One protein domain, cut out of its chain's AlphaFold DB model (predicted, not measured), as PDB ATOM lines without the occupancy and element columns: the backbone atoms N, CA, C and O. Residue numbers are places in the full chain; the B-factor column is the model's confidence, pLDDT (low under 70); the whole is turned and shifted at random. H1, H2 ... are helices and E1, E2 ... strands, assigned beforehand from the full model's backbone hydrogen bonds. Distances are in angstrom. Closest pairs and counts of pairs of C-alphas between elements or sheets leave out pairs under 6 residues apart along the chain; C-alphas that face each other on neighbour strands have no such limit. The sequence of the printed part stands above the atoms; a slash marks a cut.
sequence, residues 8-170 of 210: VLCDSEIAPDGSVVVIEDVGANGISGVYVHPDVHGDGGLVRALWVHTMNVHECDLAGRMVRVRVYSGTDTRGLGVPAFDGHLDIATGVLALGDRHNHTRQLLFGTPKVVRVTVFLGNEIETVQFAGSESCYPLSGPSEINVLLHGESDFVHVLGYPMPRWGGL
ATOM      1  N   VAL A   8      11.882 -26.678 -52.008       95.12
ATOM      2  CA  VAL A   8      10.832 -26.749 -50.976       95.12
ATOM      3  C   VAL A   8       9.488 -26.977 -51.662       95.12
ATOM      4  O   VAL A   8       9.093 -26.199 -52.528       95.12
ATOM      5  N   LEU A   9       8.801 -28.051 -51.283       95.38
ATOM      6  CA  LEU A   9       7.465 -28.391 -51.767       95.38
ATOM      7  C   LEU A   9       6.372 -27.901 -50.818       95.38
ATOM      8  O   LEU A   9       5.317 -27.484 -51.277       95.38
ATOM      9  N   CYS A  10       6.620 -27.956 -49.508       95.19
ATOM     10  CA  CYS A  10       5.703 -27.498 -48.468       95.19
ATOM     11  C   CYS A  10       6.505 -27.054 -47.239       95.19
ATOM     12  O   CYS A  10       7.511 -27.675 -46.902       95.19
ATOM     13  N   ASP A  11       6.051 -26.000 -46.570       95.81
ATOM     14  CA  ASP A  11       6.535 -25.547 -45.264       95.81
ATOM     15  C   ASP A  11       5.312 -25.091 -44.471       95.81
ATOM     16  O   ASP A  11       4.624 -24.146 -44.865       95.81
ATOM     17  N   SER A  12       4.943 -25.837 -43.435       94.00
ATOM     18  CA  SER A  12       3.683 -25.620 -42.726       94.00
ATOM     19  C   SER A  12       3.759 -26.015 -41.262       94.00
ATOM     20  O   SER A  12       4.548 -26.862 -40.850       94.00
ATOM     21  N   GLU A  13       2.890 -25.389 -40.482       95.06
ATOM     22  CA  GLU A  13       2.643 -25.704 -39.083       95.06
ATOM     23  C   GLU A  13       1.491 -26.711 -38.990       95.06
ATOM     24  O   GLU A  13       0.377 -26.433 -39.436       95.06
ATOM     25  N   ILE A  14       1.775 -27.890 -38.438       94.50
ATOM     26  CA  ILE A  14       0.840 -29.006 -38.307       94.50
ATOM     27  C   ILE A  14       0.582 -29.253 -36.824       94.50
ATOM     28  O   ILE A  14       1.517 -29.423 -36.038       94.50
ATOM     29  N   ALA A  15      -0.688 -29.283 -36.427       94.31
ATOM     30  CA  ALA A  15      -1.040 -29.755 -35.100       94.31
ATOM     31  C   ALA A  15      -0.833 -31.286 -35.031       94.31
ATOM     32  O   ALA A  15      -1.302 -32.009 -35.916       94.31
ATOM     33  N   PRO A  16      -0.133 -31.789 -34.007       94.94
ATOM     34  CA  PRO A  16      -0.015 -33.222 -33.782       94.94
ATOM     35  C   PRO A  16      -1.369 -33.788 -33.327       94.94
ATOM     36  O   PRO A  16      -2.140 -33.099 -32.653       94.94
ATOM     37  N   ASP A  17      -1.646 -35.040 -33.682       91.56
ATOM     38  CA  ASP A  17      -2.719 -35.828 -33.070       91.56
ATOM     39  C   ASP A  17      -2.101 -36.771 -32.032       91.56
ATOM     40  O   ASP A  17      -1.193 -37.550 -32.333       91.56
ATOM     41  N   GLY A  18      -2.504 -36.622 -30.769       90.81
ATOM     42  CA  GLY A  18      -1.727 -37.141 -29.643       90.81
ATOM     43  C   GLY A  18      -0.320 -36.533 -29.640       90.81
ATOM     44  O   GLY A  18      -0.180 -35.333 -29.410       90.81
ATOM     45  N   SER A  19       0.693 -37.354 -29.929       94.38
ATOM     46  CA  SER A  19       2.110 -36.965 -30.073       94.38
ATOM     47  C   SER A  19       2.648 -37.228 -31.483       94.38
ATOM     48  O   SER A  19       3.856 -37.344 -31.676       94.38
ATOM     49  N   VAL A  20       1.774 -37.377 -32.481       95.44
ATOM     50  CA  VAL A  20       2.159 -37.838 -33.817       95.44
ATOM     51  C   VAL A  20       1.779 -36.831 -34.892       95.44
ATOM     52  O   VAL A  20       0.669 -36.299 -34.921       95.44
ATOM     53  N   VAL A  21       2.688 -36.638 -35.845       96.50
ATOM     54  CA  VAL A  21       2.378 -36.076 -37.160       96.50
ATOM     55  C   VAL A  21       2.392 -37.199 -38.193       96.50
ATOM     56  O   VAL A  21       3.379 -37.920 -38.335       96.50
ATOM     57  N   VAL A  22       1.288 -37.341 -38.926       96.00
ATOM     58  CA  VAL A  22       1.135 -38.353 -39.979       96.00
ATOM     59  C   VAL A  22       1.649 -37.810 -41.313       96.00
ATOM     60  O   VAL A  22       1.315 -36.689 -41.689       96.00
ATOM     61  N   ILE A  23       2.434 -38.598 -42.042       96.69
ATOM     62  CA  ILE A  23       2.810 -38.345 -43.439       96.69
ATOM     63  C   ILE A  23       2.392 -39.574 -44.240       96.69
ATOM     64  O   ILE A  23       2.952 -40.647 -44.039       96.69
ATOM     65  N   GLU A  24       1.402 -39.457 -45.116       96.50
ATOM     66  CA  GLU A  24       0.812 -40.630 -45.774       96.50
ATOM     67  C   GLU A  24       0.324 -40.344 -47.192       96.50
ATOM     68  O   GLU A  24       0.030 -39.206 -47.559       96.50
ATOM     69  N   ASP A  25       0.168 -41.405 -47.974       96.00
ATOM     70  CA  ASP A  25      -0.763 -41.402 -49.096       96.00
ATOM     71  C   ASP A  25      -2.200 -41.245 -48.575       96.00
ATOM     72  O   ASP A  25      -2.610 -41.964 -47.665       96.00
ATOM     73  N   VAL A  26      -3.009 -40.356 -49.160       92.62
ATOM     74  CA  VAL A  26      -4.400 -40.139 -48.696       92.62
ATOM     75  C   VAL A  26      -5.237 -41.425 -48.730       92.62
ATOM     76  O   VAL A  26      -6.140 -41.591 -47.910       92.62
ATOM     77  N   GLY A  27      -4.940 -42.349 -49.649       88.88
ATOM     78  CA  GLY A  27      -5.610 -43.645 -49.751       88.88
ATOM     79  C   GLY A  27      -5.171 -44.675 -48.707       88.88
ATOM     80  O   GLY A  27      -5.825 -45.713 -48.595       88.88
ATOM     81  N   ALA A  28      -4.101 -44.419 -47.946       88.19
ATOM     82  CA  ALA A  28      -3.620 -45.316 -46.898       88.19
ATOM     83  C   ALA A  28      -4.605 -45.403 -45.725       88.19
ATOM     84  O   ALA A  28      -4.759 -46.474 -45.142       88.19
ATOM     85  N   ASN A  29      -5.307 -44.309 -45.401       81.12
ATOM     86  CA  ASN A  29      -6.247 -44.231 -44.276       81.12
ATOM     87  C   ASN A  29      -5.641 -44.719 -42.941       81.12
ATOM     88  O   ASN A  29      -6.338 -45.357 -42.149       81.12
ATOM     89  N   GLY A  30      -4.351 -44.462 -42.699       69.06
ATOM     90  CA  GLY A  30      -3.646 -44.980 -41.525       69.06
ATOM     91  C   GLY A  30      -3.402 -46.498 -41.523       69.06
ATOM     92  O   GLY A  30      -3.136 -47.070 -40.471       69.06
ATOM     93  N   ILE A  31      -3.497 -47.180 -42.667       71.81
ATOM     94  CA  ILE A  31      -3.172 -48.607 -42.817       71.81
ATOM     95  C   ILE A  31      -1.773 -48.726 -43.441       71.81
ATOM     96  O   ILE A  31      -1.436 -47.978 -44.355       71.81
ATOM     97  N   SER A  32      -0.966 -49.691 -42.976       80.19
ATOM     98  CA  SER A  32       0.400 -49.941 -43.479       80.19
ATOM     99  C   SER A  32       1.362 -48.763 -43.237       80.19
ATOM    100  O   SER A  32       2.016 -48.250 -44.151       80.19
ATOM    101  N   GLY A  33       1.419 -48.322 -41.975       86.19
ATOM    102  CA  GLY A  33       2.328 -47.280 -41.509       86.19
ATOM    103  C   GLY A  33       3.474 -47.799 -40.644       86.19
ATOM    104  O   GLY A  33       3.378 -48.872 -40.049       86.19
ATOM    105  N   VAL A  34       4.546 -47.012 -40.556       93.12
ATOM    106  CA  VAL A  34       5.655 -47.229 -39.615       93.12
ATOM    107  C   VAL A  34       5.726 -46.074 -38.625       93.12
ATOM    108  O   VAL A  34       5.580 -44.908 -38.994       93.12
ATOM    109  N   TYR A  35       5.964 -46.411 -37.360       93.81
ATOM    110  CA  TYR A  35       6.241 -45.434 -36.318       93.81
ATOM    111  C   TYR A  35       7.684 -44.938 -36.430       93.81
ATOM    112  O   TYR A  35       8.621 -45.732 -36.370       93.81
ATOM    113  N   VAL A  36       7.854 -43.630 -36.604       93.94
ATOM    114  CA  VAL A  36       9.154 -42.981 -36.775       93.94
ATOM    115  C   VAL A  36       9.539 -42.307 -35.466       93.94
ATOM    116  O   VAL A  36       8.922 -41.325 -35.045       93.94
ATOM    117  N   HIS A  37      10.582 -42.837 -34.835       91.50
ATOM    118  CA  HIS A  37      11.150 -42.344 -33.587       91.50
ATOM    119  C   HIS A  37      12.671 -42.550 -33.623       91.50
ATOM    120  O   HIS A  37      13.092 -43.590 -34.127       91.50
ATOM    121  N   PRO A  38      13.498 -41.638 -33.076       81.75
ATOM    122  CA  PRO A  38      14.960 -41.782 -33.079       81.75
ATOM    123  C   PRO A  38      15.463 -43.142 -32.572       81.75
ATOM    124  O   PRO A  38      16.403 -43.706 -33.121       81.75
ATOM    125  N   ASP A  39      14.804 -43.682 -31.547       83.25
ATOM    126  CA  ASP A  39      15.183 -44.958 -30.924       83.25
ATOM    127  C   ASP A  39      14.595 -46.197 -31.623       83.25
ATOM    128  O   ASP A  39      14.955 -47.331 -31.300       83.25
ATOM    129  N   VAL A  40      13.677 -46.009 -32.576       81.06
ATOM    130  CA  VAL A  40      13.008 -47.102 -33.288       81.06
ATOM    131  C   VAL A  40      13.581 -47.195 -34.691       81.06
ATOM    132  O   VAL A  40      13.318 -46.365 -35.556       81.06
ATOM    133  N   HIS A  41      14.353 -48.249 -34.927       74.38
ATOM    134  CA  HIS A  41      14.918 -48.514 -36.241       74.38
ATOM    135  C   HIS A  41      13.851 -49.187 -37.108       74.38
ATOM    136  O   HIS A  41      13.478 -50.335 -36.865       74.38
ATOM    137  N   GLY A  42      13.341 -48.458 -38.100       68.75
ATOM    138  CA  GLY A  42      12.524 -49.044 -39.160       68.75
ATOM    139  C   GLY A  42      13.367 -49.936 -40.075       68.75
ATOM    140  O   GLY A  42      14.570 -49.726 -40.222       68.75
ATOM    141  N   ASP A  43      12.735 -50.903 -40.734       71.62
ATOM    142  CA  ASP A  43      13.384 -51.775 -41.725       71.62
ATOM    143  C   ASP A  43      13.650 -51.077 -43.078       71.62
ATOM    144  O   ASP A  43      14.197 -51.687 -43.997       71.62
ATOM    145  N   GLY A  44      13.269 -49.800 -43.207       72.62
ATOM    146  CA  GLY A  44      13.403 -49.013 -44.435       72.62
ATOM    147  C   GLY A  44      12.550 -49.534 -45.597       72.62
ATOM    148  O   GLY A  44      12.819 -49.211 -46.759       72.62
ATOM    149  N   GLY A  45      11.540 -50.357 -45.297       83.88
ATOM    150  CA  GLY A  45      10.673 -50.996 -46.273       83.88
ATOM    151  C   GLY A  45       9.769 -50.034 -47.048       83.88
ATOM    152  O   GLY A  45       9.816 -48.807 -46.907       83.88
ATOM    153  N   LEU A  46       8.933 -50.625 -47.903       91.69
ATOM    154  CA  LEU A  46       7.870 -49.920 -48.608       91.69
ATOM    155  C   LEU A  46       6.679 -49.728 -47.668       91.69
ATOM    156  O   LEU A  46       6.052 -50.702 -47.254       91.69
ATOM    157  N   VAL A  47       6.358 -48.477 -47.357       93.81
ATOM    158  CA  VAL A  47       5.247 -48.100 -46.477       93.81
ATOM    159  C   VAL A  47       4.296 -47.150 -47.193       93.81
ATOM    160  O   VAL A  47       4.660 -46.538 -48.195       93.81
ATOM    161  N   ARG A  48       3.075 -46.994 -46.677       95.19
ATOM    162  CA  ARG A  48       2.100 -46.012 -47.192       95.19
ATOM    163  C   ARG A  48       1.824 -44.866 -46.225       95.19
ATOM    164  O   ARG A  48       1.248 -43.857 -46.626       95.19
ATOM    165  N   ALA A  49       2.269 -45.006 -44.978       95.25
ATOM    166  CA  ALA A  49       2.168 -43.982 -43.951       95.25
ATOM    167  C   ALA A  49       3.402 -43.969 -43.034       95.25
ATOM    168  O   ALA A  49       4.050 -44.987 -42.793       95.25
ATOM    169  N   LEU A  50       3.702 -42.799 -42.488       95.62
ATOM    170  CA  LEU A  50       4.729 -42.567 -41.484       95.62
ATOM    171  C   LEU A  50       4.081 -41.835 -40.311       95.62
ATOM    172  O   LEU A  50       3.470 -40.781 -40.491       95.62
ATOM    173  N   TRP A  51       4.217 -42.390 -39.112       95.81
ATOM    174  CA  TRP A  51       3.730 -41.802 -37.867       95.81
ATOM    175  C   TRP A  51       4.913 -41.235 -37.101       95.81
ATOM    176  O   TRP A  51       5.597 -41.955 -36.379       95.81
ATOM    177  N   VAL A  52       5.191 -39.952 -37.310       96.31
ATOM    178  CA  VAL A  52       6.375 -39.299 -36.760       96.31
ATOM    179  C   VAL A  52       6.100 -38.817 -35.346       96.31
ATOM    180  O   VAL A  52       5.196 -38.006 -35.145       96.31
ATOM    181  N   HIS A  53       6.883 -39.300 -34.381       96.00
ATOM    182  CA  HIS A  53       6.808 -38.855 -32.990       96.00
ATOM    183  C   HIS A  53       7.265 -37.405 -32.836       96.00
ATOM    184  O   HIS A  53       8.290 -36.992 -33.381       96.00
ATOM    185  N   THR A  54       6.504 -36.636 -32.070       95.56
ATOM    186  CA  THR A  54       6.644 -35.189 -31.893       95.56
ATOM    187  C   THR A  54       6.187 -34.773 -30.499       95.56
ATOM    188  O   THR A  54       5.704 -35.589 -29.713       95.56
ATOM    189  N   MET A  55       6.315 -33.483 -30.196       94.88
ATOM    190  CA  MET A  55       5.562 -32.892 -29.093       94.88
ATOM    191  C   MET A  55       4.046 -33.087 -29.272       94.88
ATOM    192  O   MET A  55       3.550 -33.152 -30.395       94.88
ATOM    193  N   ASN A  56       3.293 -33.138 -28.177       94.69
ATOM    194  CA  ASN A  56       1.835 -33.269 -28.219       94.69
ATOM    195  C   ASN A  56       1.102 -31.920 -28.355       94.69
ATOM    196  O   ASN A  56       1.695 -30.841 -28.292       94.69
ATOM    197  N   VAL A  57      -0.222 -31.954 -28.524       92.69
ATOM    198  CA  VAL A  57      -1.027 -30.729 -28.709       92.69
ATOM    199  C   VAL A  57      -1.005 -29.789 -27.493       92.69
ATOM    200  O   VAL A  57      -1.028 -28.569 -27.650       92.69
ATOM    201  N   HIS A  58      -0.910 -30.319 -26.270       92.69
ATOM    202  CA  HIS A  58      -0.804 -29.494 -25.062       92.69
ATOM    203  C   HIS A  58       0.571 -28.832 -24.962       92.69
ATOM    204  O   HIS A  58       0.692 -27.679 -24.554       92.69
ATOM    205  N   GLU A  59       1.609 -29.536 -25.390       94.62
ATOM    206  CA  GLU A  59       2.958 -29.000 -25.513       94.62
ATOM    207  C   GLU A  59       3.056 -27.916 -26.583       94.62
ATOM    208  O   GLU A  59       3.723 -26.906 -26.360       94.62
ATOM    209  N   CYS A  60       2.311 -28.047 -27.684       92.94
ATOM    210  CA  CYS A  60       2.167 -26.976 -28.669       92.94
ATOM    211  C   CYS A  60       1.582 -25.703 -28.031       92.94
ATOM    212  O   CYS A  60       2.040 -24.587 -28.298       92.94
ATOM    213  N   ASP A  61       0.590 -25.846 -27.145       91.06
ATOM    214  CA  ASP A  61       0.010 -24.718 -26.409       91.06
ATOM    215  C   ASP A  61       1.019 -24.065 -25.451       91.06
ATOM    216  O   ASP A  61       1.073 -22.827 -25.371       91.06
ATOM    217  N   LEU A  62       1.821 -24.884 -24.757       90.88
ATOM    218  CA  LEU A  62       2.878 -24.448 -23.839       90.88
ATOM    219  C   LEU A  62       4.000 -23.708 -24.575       90.88
ATOM    220  O   LEU A  62       4.312 -22.570 -24.221       90.88
ATOM    221  N   ALA A  63       4.551 -24.311 -25.630       89.88
ATOM    222  CA  ALA A  63       5.590 -23.716 -26.471       89.88
ATOM    223  C   ALA A  63       5.059 -22.537 -27.311       89.88
ATOM    224  O   ALA A  63       5.811 -21.663 -27.737       89.88
ATOM    225  N   GLY A  64       3.741 -22.477 -27.525       90.31
ATOM    226  CA  GLY A  64       3.077 -21.435 -28.302       90.31
ATOM    227  C   GLY A  64       3.278 -21.555 -29.811       90.31
ATOM    228  O   GLY A  64       3.141 -20.542 -30.499       90.31
ATOM    229  N   ARG A  65       3.575 -22.760 -30.306       91.75
ATOM    230  CA  ARG A  65       3.772 -23.085 -31.724       91.75
ATOM    231  C   ARG A  65       3.356 -24.528 -32.012       91.75
ATOM    232  O   ARG A  65       3.324 -25.348 -31.102       91.75
ATOM    233  N   MET A  66       3.049 -24.820 -33.269       93.69
ATOM    234  CA  MET A  66       2.783 -26.179 -33.756       93.69
ATOM    235  C   MET A  66       4.071 -26.863 -34.228       93.69
ATOM    236  O   MET A  66       5.143 -26.256 -34.215       93.69
ATOM    237  N   VAL A  67       3.969 -28.124 -34.652       95.81
ATOM    238  CA  VAL A  67       5.092 -28.836 -35.265       95.81
ATOM    239  C   VAL A  67       5.320 -28.275 -36.663       95.81
ATOM    240  O   VAL A  67       4.408 -28.259 -37.491       95.81
ATOM    241  N   ARG A  68       6.537 -27.816 -36.947       96.69
ATOM    242  CA  ARG A  68       6.905 -27.353 -38.284       96.69
ATOM    243  C   ARG A  68       7.299 -28.539 -39.149       96.69
ATOM    244  O   ARG A  68       8.265 -29.234 -38.845       96.69
ATOM    245  N   VAL A  69       6.590 -28.726 -40.255       97.44
ATOM    246  CA  VAL A  69       6.849 -29.783 -41.231       97.44
ATOM    247  C   VAL A  69       7.272 -29.149 -42.546       97.44
ATOM    248  O   VAL A  69       6.531 -28.357 -43.132       97.44
ATOM    249  N   ARG A  70       8.462 -29.516 -43.021       97.44
ATOM    250  CA  ARG A  70       8.999 -29.081 -44.313       97.44
ATOM    251  C   ARG A  70       9.208 -30.282 -45.217       97.44
ATOM    252  O   ARG A  70       9.871 -31.238 -44.829       97.44
ATOM    253  N   VAL A  71       8.655 -30.229 -46.422       97.69
ATOM    254  CA  VAL A  71       8.819 -31.266 -47.444       97.69
ATOM    255  C   VAL A  71       9.685 -30.719 -48.562       97.69
ATOM    256  O   VAL A  71       9.418 -29.646 -49.102       97.69
ATOM    257  N   TYR A  72      10.707 -31.480 -48.918       97.44
ATOM    258  CA  TYR A  72      11.711 -31.149 -49.910       97.44
ATOM    259  C   TYR A  72      11.697 -32.167 -51.046       97.44
ATOM    260  O   TYR A  72      11.382 -33.338 -50.845       97.44
ATOM    261  N   SER A  73      12.103 -31.725 -52.229       96.56
ATOM    262  CA  SER A  73      12.510 -32.577 -53.342       96.56
ATOM    263  C   SER A  73      13.961 -32.280 -53.686       96.56
ATOM    264  O   SER A  73      14.343 -31.114 -53.816       96.56
ATOM    265  N   GLY A  74      14.778 -33.322 -53.802       95.44
ATOM    266  CA  GLY A  74      16.197 -33.184 -54.110       95.44
ATOM    267  C   GLY A  74      17.032 -34.322 -53.544       95.44
ATOM    268  O   GLY A  74      16.557 -35.447 -53.410       95.44
ATOM    269  N   THR A  75      18.295 -34.034 -53.243       94.62
ATOM    270  CA  THR A  75      19.271 -35.017 -52.744       94.62
ATOM    271  C   THR A  75      20.161 -34.474 -51.625       94.62
ATOM    272  O   THR A  75      20.907 -35.243 -51.022       94.62
ATOM    273  N   ASP A  76      20.104 -33.171 -51.322       93.81
ATOM    274  CA  ASP A  76      20.944 -32.562 -50.290       93.81
ATOM    275  C   ASP A  76      20.367 -32.855 -48.903       93.81
ATOM    276  O   ASP A  76      19.236 -32.496 -48.595       93.81
ATOM    277  N   THR A  77      21.130 -33.512 -48.041       93.62
ATOM    278  CA  THR A  77      20.691 -33.835 -46.674       93.62
ATOM    279  C   THR A  77      21.239 -32.862 -45.634       93.62
ATOM    280  O   THR A  77      20.881 -32.932 -44.456       93.62
ATOM    281  N   ARG A  78      22.116 -31.936 -46.039       92.19
ATOM    282  CA  ARG A  78      22.817 -31.047 -45.109       92.19
ATOM    283  C   ARG A  78      21.839 -30.083 -44.445       92.19
ATOM    284  O   ARG A  78      21.059 -29.408 -45.109       92.19
ATOM    285  N   GLY A  79      21.920 -29.997 -43.119       91.44
ATOM    286  CA  GLY A  79      21.106 -29.074 -42.323       91.44
ATOM    287  C   GLY A  79      19.641 -29.482 -42.151       91.44
ATOM    288  O   GLY A  79      18.869 -28.680 -41.637       91.44
ATOM    289  N   LEU A  80      19.245 -30.701 -42.545       94.00
ATOM    290  CA  LEU A  80      17.871 -31.187 -42.358       94.00
ATOM    291  C   LEU A  80      17.604 -31.776 -40.960       94.00
ATOM    292  O   LEU A  80      16.449 -32.008 -40.622       94.00
ATOM    293  N   GLY A  81      18.634 -31.982 -40.135       93.56
ATOM    294  CA  GLY A  81      18.518 -32.556 -38.787       93.56
ATOM    295  C   GLY A  81      19.077 -33.977 -38.695       93.56
ATOM    296  O   GLY A  81      19.900 -34.377 -39.522       93.56
ATOM    297  N   VAL A  82      18.645 -34.737 -37.687       93.31
ATOM    298  CA  VAL A  82      19.052 -36.135 -37.466       93.31
ATOM    299  C   VAL A  82      18.120 -37.067 -38.246       93.31
ATOM    300  O   VAL A  82      16.904 -36.968 -38.075       93.31
ATOM    301  N   PRO A  83      18.639 -37.969 -39.101       93.38
ATOM    302  CA  PRO A  83      17.803 -38.928 -39.816       93.38
ATOM    303  C   PRO A  83      17.136 -39.895 -38.830       93.38
ATOM    304  O   PRO A  83      17.811 -40.516 -38.015       93.38
ATOM    305  N   ALA A  84      15.815 -40.027 -38.928       93.56
ATOM    306  CA  ALA A  84      15.000 -40.920 -38.102       93.56
ATOM    307  C   ALA A  84      14.317 -42.032 -38.916       93.56
ATOM    308  O   ALA A  84      13.865 -43.024 -38.357       93.56
ATOM    309  N   PHE A  85      14.233 -41.877 -40.237       94.31
ATOM    310  CA  PHE A  85      13.729 -42.902 -41.147       94.31
ATOM    311  C   PHE A  85      14.365 -42.729 -42.523       94.31
ATOM    312  O   PHE A  85      14.486 -41.599 -42.995       94.31
ATOM    313  N   ASP A  86      14.712 -43.832 -43.179       94.06
ATOM    314  CA  ASP A  86      15.137 -43.869 -44.579       94.06
ATOM    315  C   ASP A  86      14.537 -45.111 -45.242       94.06
ATOM    316  O   ASP A  86      14.805 -46.231 -44.812       94.06
ATOM    317  N   GLY A  87      13.691 -44.919 -46.251       94.69
ATOM    318  CA  GLY A  87      12.928 -46.008 -46.859       94.69
ATOM    319  C   GLY A  87      12.114 -45.554 -48.062       94.69
ATOM    320  O   GLY A  87      12.465 -44.571 -48.717       94.69
ATOM    321  N   HIS A  88      11.026 -46.259 -48.373       95.62
ATOM    322  CA  HIS A  88      10.181 -45.942 -49.526       95.62
ATOM    323  C   HIS A  88       8.742 -45.666 -49.107       95.62
ATOM    324  O   HIS A  88       8.150 -46.434 -48.356       95.62
ATOM    325  N   LEU A  89       8.169 -44.587 -49.636       95.56
ATOM    326  CA  LEU A  89       6.767 -44.235 -49.457       95.56
ATOM    327  C   LEU A  89       6.014 -44.475 -50.769       95.56
ATOM    328  O   LEU A  89       6.348 -43.882 -51.797       95.56
ATOM    329  N   ASP A  90       5.011 -45.345 -50.737       96.38
ATOM    330  CA  ASP A  90       4.094 -45.590 -51.849       96.38
ATOM    331  C   ASP A  90       2.929 -44.592 -51.816       96.38
ATOM    332  O   ASP A  90       1.996 -44.718 -51.018       96.38
ATOM    333  N   ILE A  91       2.993 -43.594 -52.699       96.38
ATOM    334  CA  ILE A  91       1.974 -42.556 -52.877       96.38
ATOM    335  C   ILE A  91       1.078 -42.953 -54.053       96.38
ATOM    336  O   ILE A  91       1.039 -42.295 -55.095       96.38
ATOM    337  N   ALA A  92       0.385 -44.081 -53.898       95.88
ATOM    338  CA  ALA A  92      -0.424 -44.711 -54.939       95.88
ATOM    339  C   ALA A  92      -1.581 -43.836 -55.460       95.88
ATOM    340  O   ALA A  92      -2.022 -44.011 -56.594       95.88
ATOM    341  N   THR A  93      -2.086 -42.891 -54.663       96.00
ATOM    342  CA  THR A  93      -3.146 -41.965 -55.101       96.00
ATOM    343  C   THR A  93      -2.612 -40.725 -55.809       96.00
ATOM    344  O   THR A  93      -3.390 -39.989 -56.411       96.00
ATOM    345  N   GLY A  94      -1.303 -40.463 -55.730       96.25
ATOM    346  CA  GLY A  94      -0.726 -39.187 -56.155       96.25
ATOM    347  C   GLY A  94      -1.064 -38.022 -55.216       96.25
ATOM    348  O   GLY A  94      -0.844 -36.866 -55.573       96.25
ATOM    349  N   VAL A  95      -1.588 -38.294 -54.015       95.88
ATOM    350  CA  VAL A  95      -1.887 -37.269 -53.009       95.88
ATOM    351  C   VAL A  95      -1.159 -37.588 -51.707       95.88
ATOM    352  O   VAL A  95      -1.532 -38.507 -50.980       95.88
ATOM    353  N   LEU A  96      -0.130 -36.795 -51.406       96.25
ATOM    354  CA  LEU A  96       0.619 -36.853 -50.155       96.25
ATOM    355  C   LEU A  96      -0.037 -35.934 -49.122       96.25
ATOM    356  O   LEU A  96      -0.162 -34.730 -49.348       96.25
ATOM    357  N   ALA A  97      -0.425 -36.486 -47.980       95.12
ATOM    358  CA  ALA A  97      -0.980 -35.748 -46.857       95.12
ATOM    359  C   ALA A  97       0.037 -35.564 -45.727       95.12
ATOM    360  O   ALA A  97       0.789 -36.479 -45.400       95.12
ATOM    361  N   LEU A  98       0.002 -34.385 -45.103       95.44
ATOM    362  CA  LEU A  98       0.745 -34.040 -43.892       95.44
ATOM    363  C   LEU A  98      -0.250 -33.677 -42.787       95.44
ATOM    364  O   LEU A  98      -1.029 -32.738 -42.950       95.44
ATOM    365  N   GLY A  99      -0.198 -34.379 -41.662       93.69
ATOM    366  CA  GLY A  99      -1.132 -34.252 -40.546       93.69
ATOM    367  C   GLY A  99      -2.313 -35.223 -40.618       93.69
ATOM    368  O   GLY A  99      -2.655 -35.752 -41.679       93.69
ATOM    369  N   ASP A 100      -2.939 -35.438 -39.459       90.94
ATOM    370  CA  ASP A 100      -4.104 -36.316 -39.327       90.94
ATOM    371  C   ASP A 100      -5.305 -35.831 -40.164       90.94
ATOM    372  O   ASP A 100      -5.516 -34.631 -40.366       90.94
ATOM    373  N   ARG A 101      -6.123 -36.775 -40.646       88.25
ATOM    374  CA  ARG A 101      -7.277 -36.511 -41.522       88.25
ATOM    375  C   ARG A 101      -8.386 -35.682 -40.878       88.25
ATOM    376  O   ARG A 101      -9.152 -35.048 -41.601       88.25
ATOM    377  N   HIS A 102      -8.487 -35.700 -39.554       86.25
ATOM    378  CA  HIS A 102      -9.449 -34.920 -38.785       86.25
ATOM    379  C   HIS A 102      -8.893 -33.549 -38.388       86.25
ATOM    380  O   HIS A 102      -9.629 -32.715 -37.855       86.25
ATOM    381  N   ASN A 103      -7.615 -33.284 -38.674       85.81
ATOM    382  CA  ASN A 103      -6.976 -32.033 -38.326       85.81
ATOM    383  C   ASN A 103      -7.160 -30.967 -39.415       85.81
ATOM    384  O   ASN A 103      -6.872 -31.170 -40.592       85.81
ATOM    385  N   HIS A 104      -7.584 -29.776 -39.001       85.62
ATOM    386  CA  HIS A 104      -7.759 -28.622 -39.881       85.62
ATOM    387  C   HIS A 104      -6.431 -28.066 -40.414       85.62
ATOM    388  O   HIS A 104      -6.429 -27.351 -41.413       85.62
ATOM    389  N   THR A 105      -5.304 -28.374 -39.765       90.06
ATOM    390  CA  THR A 105      -3.970 -27.977 -40.238       90.06
ATOM    391  C   THR A 105      -3.420 -28.913 -41.311       90.06
ATOM    392  O   THR A 105      -2.304 -28.687 -41.777       90.06
ATOM    393  N   ARG A 106      -4.156 -29.969 -41.685       92.19
ATOM    394  CA  ARG A 106      -3.712 -30.959 -42.669       92.19
ATOM    395  C   ARG A 106      -3.373 -30.293 -44.000       92.19
ATOM    396  O   ARG A 106      -4.155 -29.500 -44.523       92.19
ATOM    397  N   GLN A 107      -2.221 -30.644 -44.556       94.25
ATOM    398  CA  GLN A 107      -1.772 -30.168 -45.864       94.25
ATOM    399  C   GLN A 107      -1.793 -31.302 -46.877       94.25
ATOM    400  O   GLN A 107      -1.513 -32.447 -46.529       94.25
ATOM    401  N   LEU A 108      -2.109 -30.971 -48.127       95.12
ATOM    402  CA  LEU A 108      -2.154 -31.919 -49.235       95.12
ATOM    403  C   LEU A 108      -1.230 -31.445 -50.358       95.12
ATOM    404  O   LEU A 108      -1.279 -30.287 -50.783       95.12
ATOM    405  N   LEU A 109      -0.393 -32.354 -50.841       96.00
ATOM    406  CA  LEU A 109       0.451 -32.163 -52.009       96.00
ATOM    407  C   LEU A 109      -0.021 -33.121 -53.104       96.00
ATOM    408  O   LEU A 109      -0.120 -34.325 -52.877       96.00
ATOM    409  N   PHE A 110      -0.294 -32.584 -54.290       96.25
ATOM    410  CA  PHE A 110      -0.837 -33.326 -55.429       96.25
ATOM    411  C   PHE A 110       0.232 -33.515 -56.497       96.25
ATOM    412  O   PHE A 110       0.944 -32.569 -56.827       96.25
ATOM    413  N   GLY A 111       0.350 -34.722 -57.032       95.25
ATOM    414  CA  GLY A 111       1.327 -35.079 -58.053       95.25
ATOM    415  C   GLY A 111       0.976 -36.409 -58.708       95.25
ATOM    416  O   GLY A 111      -0.135 -36.921 -58.564       95.25
ATOM    417  N   THR A 112       1.927 -36.976 -59.437       95.56
ATOM    418  CA  THR A 112       1.750 -38.272 -60.092       95.56
ATOM    419  C   THR A 112       1.897 -39.408 -59.073       95.56
ATOM    420  O   THR A 112       2.837 -39.382 -58.271       95.56
ATOM    421  N   PRO A 113       1.014 -40.427 -59.104       97.19
ATOM    422  CA  PRO A 113       1.185 -41.647 -58.326       97.19
ATOM    423  C   PRO A 113       2.565 -42.274 -58.508       97.19
ATOM    424  O   PRO A 113       2.995 -42.503 -59.641       97.19
ATOM    425  N   LYS A 114       3.263 -42.552 -57.404       96.25
ATOM    426  CA  LYS A 114       4.606 -43.146 -57.443       96.25
ATOM    427  C   LYS A 114       5.048 -43.698 -56.095       96.25
ATOM    428  O   LYS A 114       4.656 -43.199 -55.043       96.25
ATOM    429  N   VAL A 115       5.977 -44.647 -56.161       96.69
ATOM    430  CA  VAL A 115       6.836 -45.007 -55.034       96.69
ATOM    431  C   VAL A 115       8.042 -44.076 -55.036       96.69
ATOM    432  O   VAL A 115       8.735 -43.956 -56.047       96.69
ATOM    433  N   VAL A 116       8.299 -43.409 -53.914       95.88
ATOM    434  CA  VAL A 116       9.408 -42.462 -53.765       95.88
ATOM    435  C   VAL A 116      10.288 -42.864 -52.591       95.88
ATOM    436  O   VAL A 116       9.786 -43.180 -51.513       95.88
ATOM    437  N   ARG A 117      11.613 -42.845 -52.776       96.50
ATOM    438  CA  ARG A 117      12.530 -42.961 -51.639       96.50
ATOM    439  C   ARG A 117      12.397 -41.703 -50.785       96.50
ATOM    440  O   ARG A 117      12.473 -40.589 -51.306       96.50
ATOM    441  N   VAL A 118      12.214 -41.878 -49.485       96.50
ATOM    442  CA  VAL A 118      12.009 -40.794 -48.528       96.50
ATOM    443  C   VAL A 118      12.965 -40.934 -47.353       96.50
ATOM    444  O   VAL A 118      13.174 -42.030 -46.837       96.50
ATOM    445  N   THR A 119      13.509 -39.808 -46.905       96.50
ATOM    446  CA  THR A 119      14.215 -39.727 -45.624       96.50
ATOM    447  C   THR A 119      13.523 -38.698 -44.738       96.50
ATOM    448  O   THR A 119      13.252 -37.579 -45.180       96.50
ATOM    449  N   VAL A 120      13.225 -39.075 -43.495       96.81
ATOM    450  CA  VAL A 120      12.673 -38.175 -42.475       96.81
ATOM    451  C   VAL A 120      13.786 -37.786 -41.521       96.81
ATOM    452  O   VAL A 120      14.488 -38.646 -40.990       96.81
ATOM    453  N   PHE A 121      13.919 -36.489 -41.287       96.50
ATOM    454  CA  PHE A 121      14.855 -35.903 -40.348       96.50
ATOM    455  C   PHE A 121      14.094 -35.161 -39.255       96.50
ATOM    456  O   PHE A 121      13.094 -34.489 -39.525       96.50
ATOM    457  N   LEU A 122      14.587 -35.267 -38.029       95.69
ATOM    458  CA  LEU A 122      14.022 -34.616 -36.854       95.69
ATOM    459  C   LEU A 122      14.973 -33.533 -36.353       95.69
ATOM    460  O   LEU A 122      16.194 -33.648 -36.495       95.69
ATOM    461  N   GLY A 123      14.407 -32.478 -35.765       91.75
ATOM    462  CA  GLY A 123      15.192 -31.468 -35.056       91.75
ATOM    463  C   GLY A 123      16.058 -32.104 -33.963       91.75
ATOM    464  O   GLY A 123      15.611 -33.004 -33.255       91.75
ATOM    465  N   ASN A 124      17.300 -31.635 -33.833       78.25
ATOM    466  CA  ASN A 124      18.311 -32.263 -32.972       78.25
ATOM    467  C   ASN A 124      18.095 -32.020 -31.470       78.25
ATOM    468  O   ASN A 124      18.773 -32.639 -30.656       78.25
ATOM    469  N   GLU A 125      17.196 -31.109 -31.099       78.69
ATOM    470  CA  GLU A 125      17.025 -30.669 -29.719       78.69
ATOM    471  C   GLU A 125      15.573 -30.838 -29.276       78.69
ATOM    472  O   GLU A 125      14.635 -30.352 -29.914       78.69
ATOM    473  N   ILE A 126      15.401 -31.526 -28.147       83.88
ATOM    474  CA  ILE A 126      14.148 -31.510 -27.404       83.88
ATOM    475  C   ILE A 126      14.151 -30.239 -26.564       83.88
ATOM    476  O   ILE A 126      14.932 -30.086 -25.623       83.88
ATOM    477  N   GLU A 127      13.285 -29.303 -26.931       85.62
ATOM    478  CA  GLU A 127      13.196 -28.026 -26.241       85.62
ATOM    479  C   GLU A 127      12.605 -28.165 -24.834       85.62
ATOM    480  O   GLU A 127      11.887 -29.109 -24.507       85.62
ATOM    481  N   THR A 128      12.898 -27.179 -23.990       89.38
ATOM    482  CA  THR A 128      12.370 -27.081 -22.630       89.38
ATOM    483  C   THR A 128      11.614 -25.769 -22.468       89.38
ATOM    484  O   THR A 128      12.120 -24.701 -22.812       89.38
ATOM    485  N   VAL A 129      10.398 -25.833 -21.929       87.38
ATOM    486  CA  VAL A 129       9.566 -24.655 -21.657       87.38
ATOM    487  C   VAL A 129       9.806 -24.176 -20.226       87.38
ATOM    488  O   VAL A 129       9.576 -24.917 -19.271       87.38
ATOM    489  N   GLN A 130      10.232 -22.916 -20.077       88.50
ATOM    490  CA  GLN A 130      10.337 -22.239 -18.781       88.50
ATOM    491  C   GLN A 130       9.000 -21.594 -18.406       88.50
ATOM    492  O   GLN A 130       8.477 -20.752 -19.145       88.50
ATOM    493  N   PHE A 131       8.464 -21.910 -17.227       86.25
ATOM    494  CA  PHE A 131       7.268 -21.225 -16.736       86.25
ATOM    495  C   PHE A 131       7.628 -19.869 -16.128       86.25
ATOM    496  O   PHE A 131       8.475 -19.765 -15.237       86.25
ATOM    497  N   ALA A 132       6.952 -18.817 -16.595       85.12
ATOM    498  CA  ALA A 132       7.201 -17.449 -16.156       85.12
ATOM    499  C   ALA A 132       7.080 -17.304 -14.629       85.12
ATOM    500  O   ALA A 132       6.045 -17.632 -14.049       85.12
ATOM    501  N   GLY A 133       8.125 -16.762 -13.997       82.25
ATOM    502  CA  GLY A 133       8.158 -16.532 -12.550       82.25
ATOM    503  C   GLY A 133       8.448 -17.777 -11.707       82.25
ATOM    504  O   GLY A 133       8.224 -17.743 -10.502       82.25
ATOM    505  N   SER A 134       8.937 -18.860 -12.314       83.44
ATOM    506  CA  SER A 134       9.412 -20.050 -11.604       83.44
ATOM    507  C   SER A 134      10.741 -20.527 -12.180       83.44
ATOM    508  O   SER A 134      11.030 -20.261 -13.345       83.44
ATOM    509  N   GLU A 135      11.506 -21.283 -11.394       85.25
ATOM    510  CA  GLU A 135      12.668 -22.042 -11.883       85.25
ATOM    511  C   GLU A 135      12.263 -23.388 -12.507       85.25
ATOM    512  O   GLU A 135      13.103 -24.122 -13.015       85.25
ATOM    513  N   SER A 136      10.968 -23.721 -12.501       86.38
ATOM    514  CA  SER A 136      10.472 -24.981 -13.038       86.38
ATOM    515  C   SER A 136      10.513 -25.003 -14.565       86.38
ATOM    516  O   SER A 136      10.013 -24.103 -15.246       86.38
ATOM    517  N   CYS A 137      11.054 -26.103 -15.075       88.38
ATOM    518  CA  CYS A 137      11.215 -26.404 -16.486       88.38
ATOM    519  C   CYS A 137      10.378 -27.625 -16.858       88.38
ATOM    520  O   CYS A 137      10.297 -28.578 -16.082       88.38
ATOM    521  N   TYR A 138       9.798 -27.616 -18.055       89.50
ATOM    522  CA  TYR A 138       9.120 -28.777 -18.621       89.50
ATOM    523  C   TYR A 138       9.784 -29.178 -19.946       89.50
ATOM    524  O   TYR A 138       9.705 -28.397 -20.900       89.50
ATOM    525  N   PRO A 139      10.458 -30.341 -20.023       90.75
ATOM    526  CA  PRO A 139      10.992 -30.838 -21.285       90.75
ATOM    527  C   PRO A 139       9.837 -31.300 -22.175       90.75
ATOM    528  O   PRO A 139       8.934 -31.994 -21.707       90.75
ATOM    529  N   LEU A 140       9.859 -30.911 -23.448       92.19
ATOM    530  CA  LEU A 140       8.876 -31.396 -24.414       92.19
ATOM    531  C   LEU A 140       9.058 -32.900 -24.654       92.19
ATOM    532  O   LEU A 140      10.156 -33.435 -24.539       92.19
ATOM    533  N   SER A 141       7.984 -33.595 -25.012       92.00
ATOM    534  CA  SER A 141       8.022 -35.046 -25.219       92.00
ATOM    535  C   SER A 141       8.640 -35.480 -26.553       92.00
ATOM    536  O   SER A 141       8.948 -36.660 -26.728       92.00
ATOM    537  N   GLY A 142       8.865 -34.557 -27.488       93.25
ATOM    538  CA  GLY A 142       9.463 -34.861 -28.783       93.25
ATOM    539  C   GLY A 142       9.870 -33.617 -29.575       93.25
ATOM    540  O   GLY A 142       9.707 -32.487 -29.102       93.25
ATOM    541  N   PRO A 143      10.408 -33.809 -30.792       94.31
ATOM    542  CA  PRO A 143      10.847 -32.713 -31.642       94.31
ATOM    543  C   PRO A 143       9.667 -31.840 -32.083       94.31
ATOM    544  O   PRO A 143       8.532 -32.302 -32.234       94.31
ATOM    545  N   SER A 144       9.965 -30.565 -32.340       94.19
ATOM    546  CA  SER A 144       9.009 -29.607 -32.916       94.19
ATOM    547  C   SER A 144       9.265 -29.297 -34.395       94.19
ATOM    548  O   SER A 144       8.508 -28.543 -35.005       94.19
ATOM    549  N   GLU A 145      10.292 -29.914 -34.989       96.06
ATOM    550  CA  GLU A 145      10.641 -29.780 -36.403       96.06
ATOM    551  C   GLU A 145      10.784 -31.151 -37.072       96.06
ATOM    552  O   GLU A 145      11.511 -32.018 -36.582       96.06
ATOM    553  N   ILE A 146      10.123 -31.307 -38.221       97.69
ATOM    554  CA  ILE A 146      10.221 -32.461 -39.114       97.69
ATOM    555  C   ILE A 146      10.621 -31.960 -40.502       97.69
ATOM    556  O   ILE A 146       9.959 -31.094 -41.080       97.69
ATOM    557  N   ASN A 147      11.670 -32.546 -41.068       97.75
ATOM    558  CA  ASN A 147      12.070 -32.324 -42.449       97.75
ATOM    559  C   ASN A 147      11.945 -33.638 -43.225       97.75
ATOM    560  O   ASN A 147      12.470 -34.668 -42.816       97.75
ATOM    561  N   VAL A 148      11.248 -33.608 -44.353       97.75
ATOM    562  CA  VAL A 148      10.987 -34.771 -45.204       97.75
ATOM    563  C   VAL A 148      11.670 -34.540 -46.537       97.75
ATOM    564  O   VAL A 148      11.347 -33.580 -47.231       97.75
ATOM    565  N   LEU A 149      12.601 -35.408 -46.914       97.69
ATOM    566  CA  LEU A 149      13.252 -35.365 -48.217       97.69
ATOM    567  C   LEU A 149      12.668 -36.445 -49.122       97.69
ATOM    568  O   LEU A 149      12.899 -37.631 -48.895       97.69
ATOM    569  N   LEU A 150      11.947 -36.028 -50.160       97.38
ATOM    570  CA  LEU A 150      11.594 -36.874 -51.293       97.38
ATOM    571  C   LEU A 150      12.792 -36.898 -52.246       97.38
ATOM    572  O   LEU A 150      13.160 -35.863 -52.810       97.38
ATOM    573  N   HIS A 151      13.426 -38.059 -52.396       95.94
ATOM    574  CA  HIS A 151      14.640 -38.170 -53.202       95.94
ATOM    575  C   HIS A 151      14.344 -38.003 -54.692       95.94
ATOM    576  O   HIS A 151      13.412 -38.604 -55.226       95.94
ATOM    577  N   GLY A 152      15.189 -37.220 -55.362       91.19
ATOM    578  CA  GLY A 152      15.054 -36.899 -56.782       91.19
ATOM    579  C   GLY A 152      14.096 -35.739 -57.053       91.19
ATOM    580  O   GLY A 152      13.624 -35.053 -56.141       91.19
ATOM    581  N   GLU A 153      13.834 -35.489 -58.336       88.88
ATOM    582  CA  GLU A 153      12.874 -34.468 -58.744       88.88
ATOM    583  C   GLU A 153      11.442 -34.951 -58.517       88.88
ATOM    584  O   GLU A 153      11.060 -36.068 -58.870       88.88
ATOM    585  N   SER A 154      10.639 -34.083 -57.909       89.56
ATOM    586  CA  SER A 154       9.248 -34.358 -57.609       89.56
ATOM    587  C   SER A 154       8.336 -33.299 -58.213       89.56
ATOM    588  O   SER A 154       8.563 -32.092 -58.092       89.56
ATOM    589  N   ASP A 155       7.277 -33.789 -58.841       92.25
ATOM    590  CA  ASP A 155       6.189 -33.049 -59.465       92.25
ATOM    591  C   ASP A 155       5.069 -32.676 -58.482       92.25
ATOM    592  O   ASP A 155       4.116 -32.013 -58.878       92.25
ATOM    593  N   PHE A 156       5.184 -33.063 -57.205       94.06
ATOM    594  CA  PHE A 156       4.218 -32.679 -56.179       94.06
ATOM    595  C   PHE A 156       4.107 -31.154 -56.058       94.06
ATOM    596  O   PHE A 156       5.105 -30.442 -55.914       94.06
ATOM    597  N   VAL A 157       2.871 -30.666 -56.050       91.88
ATOM    598  CA  VAL A 157       2.522 -29.262 -55.847       91.88
ATOM    599  C   VAL A 157       1.660 -29.146 -54.600       91.88
ATOM    600  O   VAL A 157       0.660 -29.848 -54.447       91.88
ATOM    601  N   HIS A 158       2.047 -28.246 -53.700       87.62
ATOM    602  CA  HIS A 158       1.235 -27.896 -52.541       87.62
ATOM    603  C   HIS A 158       0.040 -27.060 -52.985       87.62
ATOM    604  O   HIS A 158       0.195 -25.995 -53.584       87.62
ATOM    605  N   VAL A 159      -1.161 -27.546 -52.684       75.56
ATOM    606  CA  VAL A 159      -2.383 -26.755 -52.818       75.56
ATOM    607  C   VAL A 159      -2.699 -26.217 -51.432       75.56
ATOM    608  O   VAL A 159      -2.870 -26.994 -50.494       75.56
ATOM    609  N   LEU A 160      -2.739 -24.889 -51.300       59.91
ATOM    610  CA  LEU A 160      -3.040 -24.217 -50.038       59.91
ATOM    611  C   LEU A 160      -4.348 -24.765 -49.448       59.91
ATOM    612  O   LEU A 160      -5.433 -24.520 -49.980       59.91
ATOM    613  N   GLY A 161      -4.230 -25.488 -48.330       52.31
ATOM    614  CA  GLY A 161      -5.349 -25.742 -47.431       52.31
ATOM    615  C   GLY A 161      -5.885 -24.416 -46.885       52.31
ATOM    616  O   GLY A 161      -5.165 -23.418 -46.851       52.31
ATOM    617  N   TYR A 162      -7.168 -24.399 -46.514       41.97
ATOM    618  CA  TYR A 162      -7.930 -23.218 -46.094       41.97
ATOM    619  C   TYR A 162      -7.093 -22.173 -45.323       41.97
ATOM    620  O   TYR A 162      -6.412 -22.535 -44.361       41.97
ATOM    621  N   PRO A 163      -7.155 -20.874 -45.688       43.50
ATOM    622  CA  PRO A 163      -6.397 -19.834 -45.004       43.50
ATOM    623  C   PRO A 163      -6.856 -19.734 -43.547       43.50
ATOM    624  O   PRO A 163      -7.907 -19.167 -43.248       43.50
ATOM    625  N   MET A 164      -6.068 -20.282 -42.623       46.28
ATOM    626  CA  MET A 164      -6.345 -20.130 -41.201       46.28
ATOM    627  C   MET A 164      -5.898 -18.744 -40.722       46.28
ATOM    628  O   MET A 164      -4.815 -18.267 -41.085       46.28
ATOM    629  N   PRO A 165      -6.688 -18.074 -39.864       43.47
ATOM    630  CA  PRO A 165      -6.214 -16.898 -39.158       43.47
ATOM    631  C   PRO A 165      -5.018 -17.305 -38.294       43.47
ATOM    632  O   PRO A 165      -5.124 -18.202 -37.459       43.47
ATOM    633  N   ARG A 166      -3.878 -16.629 -38.499       52.66
ATOM    634  CA  ARG A 166      -2.642 -16.786 -37.713       52.66
ATOM    635  C   ARG A 166      -2.978 -17.018 -36.235       52.66
ATOM    636  O   ARG A 166      -3.647 -16.176 -35.635       52.66
ATOM    637  N   TRP A 167      -2.479 -18.105 -35.645       49.66
ATOM    638  CA  TRP A 167      -2.736 -18.561 -34.265       49.66
ATOM    639  C   TRP A 167      -2.628 -17.449 -33.192       49.66
ATOM    640  O   TRP A 167      -3.349 -17.435 -32.190       49.66
ATOM    641  N   GLY A 168      -1.821 -16.410 -33.443       49.75
ATOM    642  CA  GLY A 168      -1.755 -15.196 -32.615       49.75
ATOM    643  C   GLY A 168      -3.057 -14.372 -32.515       49.75
ATOM    644  O   GLY A 168      -3.207 -13.575 -31.585       49.75
ATOM    645  N   GLY A 169      -4.015 -14.550 -33.429       47.72
ATOM    646  CA  GLY A 169      -5.326 -13.890 -33.428       47.72
ATOM    647  C   GLY A 169      -6.292 -14.460 -32.386       47.72
ATOM    648  O   GLY A 169      -6.920 -13.698 -31.647       47.72
ATOM    649  N   LEU A 170      -6.336 -15.787 -32.234       50.88
ATOM    650  CA  LEU A 170      -7.169 -16.462 -31.227       50.88
ATOM    651  C   LEU A 170      -6.686 -16.190 -29.790       50.88
ATOM    652  O   LEU A 170      -7.501 -16.055 -28.871       50.88
TER     653      LEU A 170
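This is residues 8 to 170 of the 210 residues of an uncharacterized protein of Mycolicibacterium mucogenicum (UniProt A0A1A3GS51). Two strongly twisted sheets lie face to face as a sandwich, their strands running nearly in line, and the chain passes repeatedly from one sheet to the other. From one end of this body the small hairpin E10 and E11 sticks out and makes much of the length, with the short helix H1 near its base; residues 160 to 170 form a tail along the outside. The printed part has 163 residues with one named helix and thirteen named strands, in the order E1 E2 E3 E4 H1 E5 E6 E7 E8 E9 E10 E11 E12 E13. The larger sheet runs E3 E4 E2 E7 E8 E13 and the other E1 E5 E12 E9 E6, both mixed, while E10 and E11 are antiparallel. The class is mostly strand, though under half of the residues are in named elements; the whole is compact, with a radius of gyration of the C-alphas of 15.7 A and spans of 52 by 35 by 29 A.

In the larger sheet, E3 is residues 33 to 36, E4 residues 49 to 53, E2 residues 20 to 25 and 16.0 A long, E7 residues 95 to 98, E8 residues 107 to 110, and E13 residues 157 to 159. In the second sheet, E1 is residues 8 to 14, 16.3 A long, beginning at C-alpha 8 (10.832, -26.749, -50.976). E5 is residues 67 to 74, 22.3 A; E12 is residues 145 to 151, 19.2 A; E9 is residues 114 to 122, 24.2 A; and E6 is residues 82 to 91, 23.9 A. E10 is residues 128 to 130, beginning at C-alpha 128 (12.370, -27.081, -22.630), and E11 is residues 137 to 139. H1 is residues 57 to 63, 9.9 A. E13 ends at C-alpha 159 (-2.383, -26.755, -52.818).

In the larger sheet the edge strands are E3 and E13. E3 and E4 are parallel, with N 36 and O 51 at 2.8 A. E4 and E2 are antiparallel, with N 50 and O 23 at 2.8 A. E2 and E7 are antiparallel, with N 97 and O 24 at 2.8 A. E7 and E8 form a hairpin, with N 98 and O 107 at 2.8 A. E8 and E13 are antiparallel, with N 157 and O 110 at 2.8 A. The second sheet faces this one in a sandwich, two sheets face to face: the facing parts are 8.0 A centre to centre and their best planes 19 degrees apart. Its edge strands are E1 and E6. E1 and E5 are antiparallel, with N 9 and O 71 at 2.8 A. E5 and E12 are parallel, with N 148 and O 70 at 2.8 A. E12 and E9 are antiparallel, with N 121 and O 147 at 2.8 A. E9 and E6 are antiparallel, with N 89 and O 116 at 2.8 A. E6 bends by 61 degrees at residue 87, and E9 by 50 degrees at residue 117. Between the sheets, the closest C-alphas of E2 and E6, Asp 25 and Ile 91, are 4.8 A apart, and those of E1 and E13, Cys 10 and His 158, are 6.1 A apart. H1 only grazes the second sheet with its residues 57 to 60; its closest C-alphas to E10, Ala 63 and Val 129, are 6.3 A apart. In H1 every O i to N i+4 pair is within hydrogen-bond range. In the hairpin E10 and E11, N 129 and O 138 are at 2.8 A.

The two C-alphas farthest apart, those of Pro 113 and Gly 133, are 52.7 A apart. The printed part has no cut. The link from E3 to E4, 12 residues, is long; in it, residues 46 to 47 pair with residues 88 to 89 of E6, parallel. The mean pLDDT of the printed part is 88.8, and residue 30, residue 42 and residues 160 to 170 are under 70.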